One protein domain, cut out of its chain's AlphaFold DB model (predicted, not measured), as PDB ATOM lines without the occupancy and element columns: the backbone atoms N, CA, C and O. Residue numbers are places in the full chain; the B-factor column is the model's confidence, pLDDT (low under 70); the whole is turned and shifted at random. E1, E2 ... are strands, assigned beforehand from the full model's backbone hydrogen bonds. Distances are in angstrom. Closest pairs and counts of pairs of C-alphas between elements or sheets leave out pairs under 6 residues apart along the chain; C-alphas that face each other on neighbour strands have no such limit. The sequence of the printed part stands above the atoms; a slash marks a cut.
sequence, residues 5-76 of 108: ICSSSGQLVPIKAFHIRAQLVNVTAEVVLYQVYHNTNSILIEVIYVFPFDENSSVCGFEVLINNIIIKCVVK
ATOM      1  N   ILE A   5     281.463 280.024 352.654       84.81
ATOM      2  CA  ILE A   5     281.792 278.680 352.190       84.81
ATOM      3  C   ILE A   5     281.825 278.674 350.660       84.81
ATOM      4  O   ILE A   5     280.873 279.114 350.010       84.81
ATOM      5  N   CYS A   6     282.907 278.141 350.098       84.56
ATOM      6  CA  CYS A   6     283.057 277.895 348.665       84.56
ATOM      7  C   CYS A   6     283.238 276.396 348.405       84.56
ATOM      8  O   CYS A   6     283.785 275.695 349.250       84.56
ATOM      9  N   SER A   7     282.833 275.900 347.240       82.75
ATOM     10  CA  SER A   7     283.254 274.585 346.754       82.75
ATOM     11  C   SER A   7     284.749 274.575 346.413       82.75
ATOM     12  O   SER A   7     285.363 275.631 346.244       82.75
ATOM     13  N   SER A   8     285.328 273.389 346.214       76.25
ATOM     14  CA  SER A   8     286.692 273.245 345.676       76.25
ATOM     15  C   SER A   8     286.872 273.866 344.278       76.25
ATOM     16  O   SER A   8     287.972 274.280 343.926       76.25
ATOM     17  N   SER A   9     285.790 274.017 343.506       79.94
ATOM     18  CA  SER A   9     285.766 274.756 342.235       79.94
ATOM     19  C   SER A   9     285.610 276.279 342.392       79.94
ATOM     20  O   SER A   9     285.533 276.993 341.394       79.94
ATOM     21  N   GLY A  10     285.542 276.790 343.625       78.31
ATOM     22  CA  GLY A  10     285.414 278.217 343.930       78.31
ATOM     23  C   GLY A  10     283.985 278.768 343.874       78.31
ATOM     24  O   GLY A  10     283.791 279.972 344.035       78.31
ATOM     25  N   GLN A  11     282.970 277.921 343.675       84.00
ATOM     26  CA  GLN A  11     281.570 278.344 343.653       84.00
ATOM     27  C   GLN A  11     281.054 278.587 345.075       84.00
ATOM     28  O   GLN A  11     281.237 277.759 345.962       84.00
ATOM     29  N   LEU A  12     280.364 279.704 345.300       84.00
ATOM     30  CA  LEU A  12     279.788 280.020 346.609       84.00
ATOM     31  C   LEU A  12     278.636 279.075 346.964       84.00
ATOM     32  O   LEU A  12     277.745 278.830 346.148       84.00
ATOM     33  N   VAL A  13     278.626 278.603 348.209       86.19
ATOM     34  CA  VAL A  13     277.502 277.855 348.778       86.19
ATOM     35  C   VAL A  13     276.555 278.842 349.471       86.19
ATOM     36  O   VAL A  13     277.000 279.588 350.347       86.19
ATOM     37  N   PRO A  14     275.254 278.874 349.121       87.44
ATOM     38  CA  PRO A  14     274.321 279.831 349.705       87.44
ATOM     39  C   PRO A  14     274.148 279.646 351.214       87.44
ATOM     40  O   PRO A  14     273.918 278.534 351.704       87.44
ATOM     41  N   ILE A  15     274.174 280.762 351.940       89.94
ATOM     42  CA  ILE A  15     273.836 280.797 353.359       89.94
ATOM     43  C   ILE A  15     272.314 280.826 353.541       89.94
ATOM     44  O   ILE A  15     271.600 281.561 352.860       89.94
ATOM     45  N   LYS A  16     271.805 279.993 354.450       91.88
ATOM     46  CA  LYS A  16     270.375 279.896 354.780       91.88
ATOM     47  C   LYS A  16     270.017 280.649 356.048       91.88
ATOM     48  O   LYS A  16     268.936 281.220 356.126       91.88
ATOM     49  N   ALA A  17     270.917 280.651 357.025       91.25
ATOM     50  CA  ALA A  17     270.756 281.414 358.249       91.25
ATOM     51  C   ALA A  17     272.112 281.926 358.724       91.25
ATOM     52  O   ALA A  17     273.126 281.236 358.607       91.25
ATOM     53  N   PHE A  18     272.103 283.136 359.268       91.19
ATOM     54  CA  PHE A  18     273.273 283.797 359.816       91.19
ATOM     55  C   PHE A  18     272.865 284.488 361.111       91.19
ATOM     56  O   PHE A  18     271.979 285.343 361.108       91.19
ATOM     57  N   HIS A  19     273.477 284.091 362.219       92.62
ATOM     58  CA  HIS A  19     273.228 284.676 363.526       92.62
ATOM     59  C   HIS A  19     274.553 285.051 364.178       92.62
ATOM     60  O   HIS A  19     275.492 284.258 364.209       92.62
ATOM     61  N   ILE A  20     274.604 286.268 364.709       90.44
ATOM     62  CA  ILE A  20     275.754 286.786 365.438       90.44
ATOM     63  C   ILE A  20     275.330 286.985 366.882       90.44
ATOM     64  O   ILE A  20     274.330 287.651 367.155       90.44
ATOM     65  N   ARG A  21     276.128 286.451 367.799       91.00
ATOM     66  CA  ARG A  21     276.076 286.810 369.210       91.00
ATOM     67  C   ARG A  21     277.368 287.523 369.556       91.00
ATOM     68  O   ARG A  21     278.438 286.964 369.355       91.00
ATOM     69  N   ALA A  22     277.260 288.736 370.071       90.88
ATOM     70  CA  ALA A  22     278.401 289.489 370.562       90.88
ATOM     71  C   ALA A  22     278.169 289.855 372.025       90.88
ATOM     72  O   ALA A  22     277.065 290.260 372.398       90.88
ATOM     73  N   GLN A  23     279.204 289.712 372.840       90.44
ATOM     74  CA  GLN A  23     279.210 290.132 374.230       90.44
ATOM     75  C   GLN A  23     280.436 291.001 374.485       90.44
ATOM     76  O   GLN A  23     281.554 290.626 374.146       90.44
ATOM     77  N   LEU A  24     280.223 292.164 375.097       91.75
ATOM     78  CA  LEU A  24     281.312 292.996 375.590       91.75
ATOM     79  C   LEU A  24     281.673 292.538 377.006       91.75
ATOM     80  O   LEU A  24     280.818 292.529 377.893       91.75
ATOM     81  N   VAL A  25     282.932 292.168 377.208       85.69
ATOM     82  CA  VAL A  25     283.483 291.753 378.497       85.69
ATOM     83  C   VAL A  25     284.671 292.659 378.802       85.69
ATOM     84  O   VAL A  25     285.729 292.555 378.189       85.69
ATOM     85  N   ASN A  26     284.507 293.578 379.754       88.31
ATOM     86  CA  ASN A  26     285.483 294.630 380.060       88.31
ATOM     87  C   ASN A  26     285.857 295.460 378.813       88.31
ATOM     88  O   ASN A  26     285.075 296.300 378.376       88.31
ATOM     89  N   VAL A  27     287.052 295.227 378.261       87.00
ATOM     90  CA  VAL A  27     287.614 295.919 377.088       87.00
ATOM     91  C   VAL A  27     287.708 295.015 375.853       87.00
ATOM     92  O   VAL A  27     288.249 295.435 374.835       87.00
ATOM     93  N   THR A  28     287.203 293.780 375.924       82.06
ATOM     94  CA  THR A  28     287.209 292.821 374.812       82.06
ATOM     95  C   THR A  28     285.792 292.477 374.370       82.06
ATOM     96  O   THR A  28     284.854 292.465 375.166       82.06
ATOM     97  N   ALA A  29     285.626 292.188 373.079       85.31
ATOM     98  CA  ALA A  29     284.384 291.661 372.529       85.31
ATOM     99  C   ALA A  29     284.552 290.168 372.231       85.31
ATOM    100  O   ALA A  29     285.430 289.777 371.464       85.31
ATOM    101  N   GLU A  30     283.696 289.340 372.818       86.62
ATOM    102  CA  GLU A  30     283.536 287.947 372.423       86.62
ATOM    103  C   GLU A  30     282.448 287.873 371.353       86.62
ATOM    104  O   GLU A  30     281.316 288.308 371.574       86.62
ATOM    105  N   VAL A  31     282.791 287.342 370.181       85.25
ATOM    106  CA  VAL A  31     281.870 287.227 369.048       85.25
ATOM    107  C   VAL A  31     281.756 285.769 368.636       85.25
ATOM    108  O   VAL A  31     282.744 285.128 368.292       85.25
ATOM    109  N   VAL A  32     280.526 285.260 368.632       87.31
ATOM    110  CA  VAL A  32     280.187 283.912 368.184       87.31
ATOM    111  C   VAL A  32     279.292 284.003 366.955       87.31
ATOM    112  O   VAL A  32     278.231 284.637 366.972       87.31
ATOM    113  N   LEU A  33     279.731 283.354 365.879       87.62
ATOM    114  CA  LEU A  33     279.040 283.300 364.596       87.62
ATOM    115  C   LEU A  33     278.387 281.932 364.420       87.62
ATOM    116  O   LEU A  33     279.051 280.902 364.506       87.62
ATOM    117  N   TYR A  34     277.094 281.930 364.111       90.62
ATOM    118  CA  TYR A  34     276.342 280.733 363.758       90.62
ATOM    119  C   TYR A  34     275.871 280.862 362.315       90.62
ATOM    120  O   TYR A  34     275.053 281.724 361.987       90.62
ATOM    121  N   GLN A  35     276.397 280.004 361.446       89.81
ATOM    122  CA  GLN A  35     276.079 280.011 360.024       89.81
ATOM    123  C   GLN A  35     275.521 278.657 359.599       89.81
ATOM    124  O   GLN A  35     276.103 277.615 359.898       89.81
ATOM    125  N   VAL A  36     274.406 278.674 358.874       90.38
ATOM    126  CA  VAL A  36     273.791 277.470 358.308       90.38
ATOM    127  C   VAL A  36     273.904 277.537 356.798       90.38
ATOM    128  O   VAL A  36     273.363 278.448 356.170       90.38
ATOM    129  N   TYR A  37     274.567 276.544 356.220       88.62
ATOM    130  CA  TYR A  37     274.704 276.379 354.779       88.62
ATOM    131  C   TYR A  37     273.931 275.149 354.323       88.62
ATOM    132  O   TYR A  37     273.784 274.178 355.066       88.62
ATOM    133  N   HIS A  38     273.441 275.188 353.089       85.75
ATOM    134  CA  HIS A  38     272.762 274.052 352.485       85.75
ATOM    135  C   HIS A  38     273.342 273.790 351.102       85.75
ATOM    136  O   HIS A  38     273.324 274.669 350.240       85.75
ATOM    137  N   ASN A  39     273.835 272.570 350.894       83.69
ATOM    138  CA  ASN A  39     274.226 272.121 349.571       83.69
ATOM    139  C   ASN A  39     272.963 271.901 348.731       83.69
ATOM    140  O   ASN A  39     272.212 270.963 348.974       83.69
ATOM    141  N   THR A  40     272.737 272.771 347.751       81.50
ATOM    142  CA  THR A  40     271.612 272.666 346.812       81.50
ATOM    143  C   THR A  40     271.884 271.706 345.655       81.50
ATOM    144  O   THR A  40     270.999 271.491 344.831       81.50
ATOM    145  N   ASN A  41     273.099 271.162 345.547       78.75
ATOM    146  CA  ASN A  41     273.442 270.206 344.503       78.75
ATOM    147  C   ASN A  41     272.939 268.805 344.862       78.75
ATOM    148  O   ASN A  41     272.913 268.411 346.026       78.75
ATOM    149  N   SER A  42     272.619 268.016 343.840       79.50
ATOM    150  CA  SER A  42     272.226 266.610 343.974       79.50
ATOM    151  C   SER A  42     273.395 265.667 344.296       79.50
ATOM    152  O   SER A  42     273.187 264.468 344.465       79.50
ATOM    153  N   ILE A  43     274.619 266.194 344.370       81.06
ATOM    154  CA  ILE A  43     275.851 265.459 344.669       81.06
ATOM    155  C   ILE A  43     276.533 266.039 345.908       81.06
ATOM    156  O   ILE A  43     276.394 267.228 346.202       81.06
ATOM    157  N   LEU A  44     277.295 265.206 346.620       79.62
ATOM    158  CA  LEU A  44     278.150 265.661 347.714       79.62
ATOM    159  C   LEU A  44     279.235 266.595 347.161       79.62
ATOM    160  O   LEU A  44     279.855 266.282 346.147       79.62
ATOM    161  N   ILE A  45     279.460 267.722 347.834       79.44
ATOM    162  CA  ILE A  45     280.483 268.698 347.453       79.44
ATOM    163  C   ILE A  45     281.548 268.806 348.539       79.44
ATOM    164  O   ILE A  45     281.247 268.778 349.733       79.44
ATOM    165  N   GLU A  46     282.794 268.957 348.108       78.25
ATOM    166  CA  GLU A  46     283.876 269.401 348.978       78.25
ATOM    167  C   GLU A  46     283.790 270.917 349.147       78.25
ATOM    168  O   GLU A  46     283.529 271.636 348.178       78.25
ATOM    169  N   VAL A  47     283.990 271.398 350.376       81.12
ATOM    170  CA  VAL A  47     283.830 272.811 350.711       81.12
ATOM    171  C   VAL A  47     284.981 273.355 351.545       81.12
ATOM    172  O   VAL A  47     285.534 272.664 352.398       81.12
ATOM    173  N   ILE A  48     285.297 274.626 351.320       81.31
ATOM    174  CA  ILE A  48     286.330 275.392 352.006       81.31
ATOM    175  C   ILE A  48     285.645 276.522 352.770       81.31
ATOM    176  O   ILE A  48     284.909 277.322 352.185       81.31
ATOM    177  N   TYR A  49     285.895 276.586 354.076       81.88
ATOM    178  CA  TYR A  49     285.462 277.696 354.917       81.88
ATOM    179  C   TYR A  49     286.525 278.793 354.921       81.88
ATOM    180  O   TYR A  49     287.683 278.535 355.250       81.88
ATOM    181  N   VAL A  50     286.131 280.017 354.574       77.75
ATOM    182  CA  VAL A  50     287.028 281.175 354.537       77.75
ATOM    183  C   VAL A  50     286.665 282.126 355.670       77.75
ATOM    184  O   VAL A  50     285.597 282.743 355.664       77.75
ATOM    185  N   PHE A  51     287.579 282.247 356.632       75.12
ATOM    186  CA  PHE A  51     287.502 283.207 357.727       75.12
ATOM    187  C   PHE A  51     288.254 284.492 357.336       75.12
ATOM    188  O   PHE A  51     289.449 284.417 357.039       75.12
ATOM    189  N   PRO A  52     287.603 285.666 357.326       71.06
ATOM    190  CA  PRO A  52     288.300 286.930 357.170       71.06
ATOM    191  C   PRO A  52     289.082 287.238 358.446       71.06
ATOM    192  O   PRO A  52     288.510 287.462 359.508       71.06
ATOM    193  N   PHE A  53     290.406 287.203 358.338       64.44
ATOM    194  CA  PHE A  53     291.299 287.504 359.445       64.44
ATOM    195  C   PHE A  53     291.421 289.024 359.621       64.44
ATOM    196  O   PHE A  53     291.808 289.716 358.680       64.44
ATOM    197  N   ASP A  54     291.088 289.527 360.808       66.69
ATOM    198  CA  ASP A  54     291.421 290.886 361.251       66.69
ATOM    199  C   ASP A  54     292.631 290.796 362.192       66.69
ATOM    200  O   ASP A  54     292.665 289.923 363.064       66.69
ATOM    201  N   GLU A  55     293.608 291.689 362.021       61.62
ATOM    202  CA  GLU A  55     294.839 291.767 362.821       61.62
ATOM    203  C   GLU A  55     294.562 291.943 364.325       61.62
ATOM    204  O   GLU A  55     295.381 291.537 365.148       61.62
ATOM    205  N   ASN A  56     293.394 292.481 364.691       67.38
ATOM    206  CA  ASN A  56     292.971 292.664 366.085       67.38
ATOM    207  C   ASN A  56     292.096 291.520 366.627       67.38
ATOM    208  O   ASN A  56     291.534 291.632 367.719       67.38
ATOM    209  N   SER A  57     291.935 290.433 365.870       69.38
ATOM    210  CA  SER A  57     291.056 289.316 366.218       69.38
ATOM    211  C   SER A  57     291.828 288.012 366.401       69.38
ATOM    212  O   SER A  57     292.906 287.801 365.850       69.38
ATOM    213  N   SER A  58     291.276 287.102 367.198       69.94
ATOM    214  CA  SER A  58     291.794 285.743 367.343       69.94
ATOM    215  C   SER A  58     290.637 284.757 367.307       69.94
ATOM    216  O   SER A  58     289.600 284.974 367.933       69.94
ATOM    217  N   VAL A  59     290.805 283.669 366.553       67.50
ATOM    218  CA  VAL A  59     289.808 282.597 366.475       67.50
ATOM    219  C   VAL A  59     290.031 281.640 367.639       67.50
ATOM    220  O   VAL A  59     290.969 280.848 367.626       67.50
ATOM    221  N   CYS A  60     289.158 281.708 368.641       68.62
ATOM    222  CA  CYS A  60     289.266 280.894 369.856       68.62
ATOM    223  C   CYS A  60     288.694 279.474 369.696       68.62
ATOM    224  O   CYS A  60     288.991 278.592 370.498       68.62
ATOM    225  N   GLY A  61     287.881 279.230 368.665       75.38
ATOM    226  CA  GLY A  61     287.288 277.924 368.410       75.38
ATOM    227  C   GLY A  61     286.465 277.893 367.128       75.38
ATOM    228  O   GLY A  61     285.953 278.916 366.676       75.38
ATOM    229  N   PHE A  62     286.347 276.705 366.540       81.31
ATOM    230  CA  PHE A  62     285.527 276.466 365.357       81.31
ATOM    231  C   PHE A  62     284.872 275.090 365.461       81.31
ATOM    232  O   PHE A  62     285.556 274.085 365.663       81.31
ATOM    233  N   GLU A  63     283.549 275.043 365.328       82.38
ATOM    234  CA  GLU A  63     282.773 273.807 365.343       82.38
ATOM    235  C   GLU A  63     281.848 273.762 364.129       82.38
ATOM    236  O   GLU A  63     281.241 274.766 363.752       82.38
ATOM    237  N   VAL A  64     281.732 272.584 363.522       84.62
ATOM    238  CA  VAL A  64     280.886 272.342 362.353       84.62
ATOM    239  C   VAL A  64     280.053 271.095 362.588       84.62
ATOM    240  O   VAL A  64     280.581 270.060 362.978       84.62
ATOM    241  N   LEU A  65     278.750 271.183 362.324       84.25
ATOM    242  CA  LEU A  65     277.826 270.054 362.366       84.25
ATOM    243  C   LEU A  65     277.411 269.690 360.936       84.25
ATOM    244  O   LEU A  65     276.711 270.464 360.285       84.25
ATOM    245  N   ILE A  66     277.814 268.514 360.453       83.19
ATOM    246  CA  ILE A  66     277.428 267.986 359.134       83.19
ATOM    247  C   ILE A  66     276.873 266.578 359.328       83.19
ATOM    248  O   ILE A  66     277.551 265.735 359.900       83.19
ATOM    249  N   ASN A  67     275.656 266.299 358.845       78.94
ATOM    250  CA  ASN A  67     275.029 264.967 358.920       78.94
ATOM    251  C   ASN A  67     275.095 264.337 360.328       78.94
ATOM    252  O   ASN A  67     275.462 263.176 360.482       78.94
ATOM    253  N   ASN A  68     274.786 265.129 361.361       77.88
ATOM    254  CA  ASN A  68     274.858 264.757 362.781       77.88
ATOM    255  C   ASN A  68     276.272 264.469 363.327       77.88
ATOM    256  O   ASN A  68     276.414 264.090 364.489       77.88
ATOM    257  N   ILE A  69     277.319 264.704 362.538       78.12
ATOM    258  CA  ILE A  69     278.715 264.613 362.961       78.12
ATOM    259  C   ILE A  69     279.187 266.010 363.361       78.12
ATOM    260  O   ILE A  69     279.150 266.939 362.555       78.12
ATOM    261  N   ILE A  70     279.639 266.150 364.609       77.75
ATOM    262  CA  ILE A  70     280.266 267.379 365.106       77.75
ATOM    263  C   ILE A  70     281.771 267.277 364.873       77.75
ATOM    264  O   ILE A  70     282.450 266.431 365.455       77.75
ATOM    265  N   ILE A  71     282.292 268.171 364.046       76.31
ATOM    266  CA  ILE A  71     283.714 268.374 363.811       76.31
ATOM    267  C   ILE A  71     284.135 269.572 364.657       76.31
ATOM    268  O   ILE A  71     283.682 270.691 364.424       76.31
ATOM    269  N   LYS A  72     284.999 269.340 365.646       74.12
ATOM    270  CA  LYS A  72     285.594 270.405 366.459       74.12
ATOM    271  C   LYS A  72     287.019 270.650 365.996       74.12
ATOM    272  O   LYS A  72     287.845 269.737 366.017       74.12
ATOM    273  N   CYS A  73     287.313 271.877 365.592       68.19
ATOM    274  CA  CYS A  73     288.668 272.288 365.271       68.19
ATOM    275  C   CYS A  73     289.390 272.662 366.563       68.19
ATOM    276  O   CYS A  73     289.013 273.613 367.245       68.19
ATOM    277  N   VAL A  74     290.449 271.922 366.882       55.50
ATOM    278  CA  VAL A  74     291.381 272.297 367.946       55.50
ATOM    279  C   VAL A  74     292.484 273.126 367.303       55.50
ATOM    280  O   VAL A  74     293.327 272.588 366.585       55.50
ATOM    281  N   VAL A  75     292.467 274.436 367.536       54.00
ATOM    282  CA  VAL A  75     293.563 275.319 367.125       54.00
ATOM    283  C   VAL A  75     294.738 275.043 368.065       54.00
ATOM    284  O   VAL A  75     294.692 275.389 369.242       54.00
ATOM    285  N   LYS A  76     295.763 274.343 367.570       48.84
ATOM    286  CA  LYS A  76     297.025 274.108 368.287       48.84
ATOM    287  C   LYS A  76     298.082 275.076 367.755       48.84
ATOM    288  O   LYS A  76     298.178 275.259 366.542       48.84
TER     289      LYS A  76
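AT A GLANCE: This is residues 5 to 76 of the 108 residues of the protein "Hypothetical protein" of Rotaria sp. Silwood1 (UniProt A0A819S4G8). A long, slender two-stranded hairpin, E2 and E3, makes most of the length of a loosely built model; a shorter hairpin, E5 and E6, lies alongside with E5 nearest to E3, and a small third pair, E1 and E4, stands off one face near the end where E2 begins. These are three separate two-stranded ribbons rather than one sheet, and the long link from E4 to E5 bows away from the long hairpin before it comes back. The printed part has 72 residues with no named helix and six named strands, E1 to E6 in chain order; each pair, E1 - E4, E2 - E3 and E5 - E6, is antiparallel, and the class is all strand. The whole is loose, with a radius of gyration of the C-alphas of 14.4 A, and elongated, spanning 48 by 25 by 25 A.

IN THESE COORDINATES: Find C-alpha 5 at (281.792, 278.680, 352.190), where E1 begins; it covers residues 5 to 7, 7.0 A long. From C-alpha 15 at (273.836, 280.797, 353.359), E2 runs through residues 15 to 25 for 29.1 A. After the turn, E3 takes residues 28 to 37 back over 28.8 A. Go on to E4, residues 47 to 50, 9.7 A, then E5, residues 62 to 66, 13.3 A. E6, residues 69 to 73, 12.8 A, ends at C-alpha 73 at (288.668, 272.288, 365.271).

HOW THE PARTS SIT: Look first at the hairpin of E2 and E3, antiparallel at 168 degrees: N 19 and O 34 are 2.9 A apart and N 30 and O 23 2.8 A, both within hydrogen-bond range. E3 and E5 are near each other, with 8 pairs of C-alphas within 10 A. E5 and E6 form a hairpin, antiparallel at 162 degrees, with N 64 and O 71 at 2.9 A, within hydrogen-bond range. E1 and E4 are antiparallel at 142 degrees, with N 48 and O 6 at 2.8 A, also within range. The closest C-alphas of E1 and E3, those of Ile 5 and Tyr 37, are 7.9 A apart. E1 and E2 are only just apart, at 8.3 A; E3 and E4 are apart, as are E4 and E5.

THE WHOLE: The two C-alphas farthest apart, those of Asn 26 and Ser 42, are 47.6 A from each other. The printed part has no cut. The link from E4 to E5, 11 residues, is long; E2 to E3 and E5 to E6 are tight links. The mean pLDDT of the printed part is 80.4, and residues 53 to 60 and 73 to 76 are under 70.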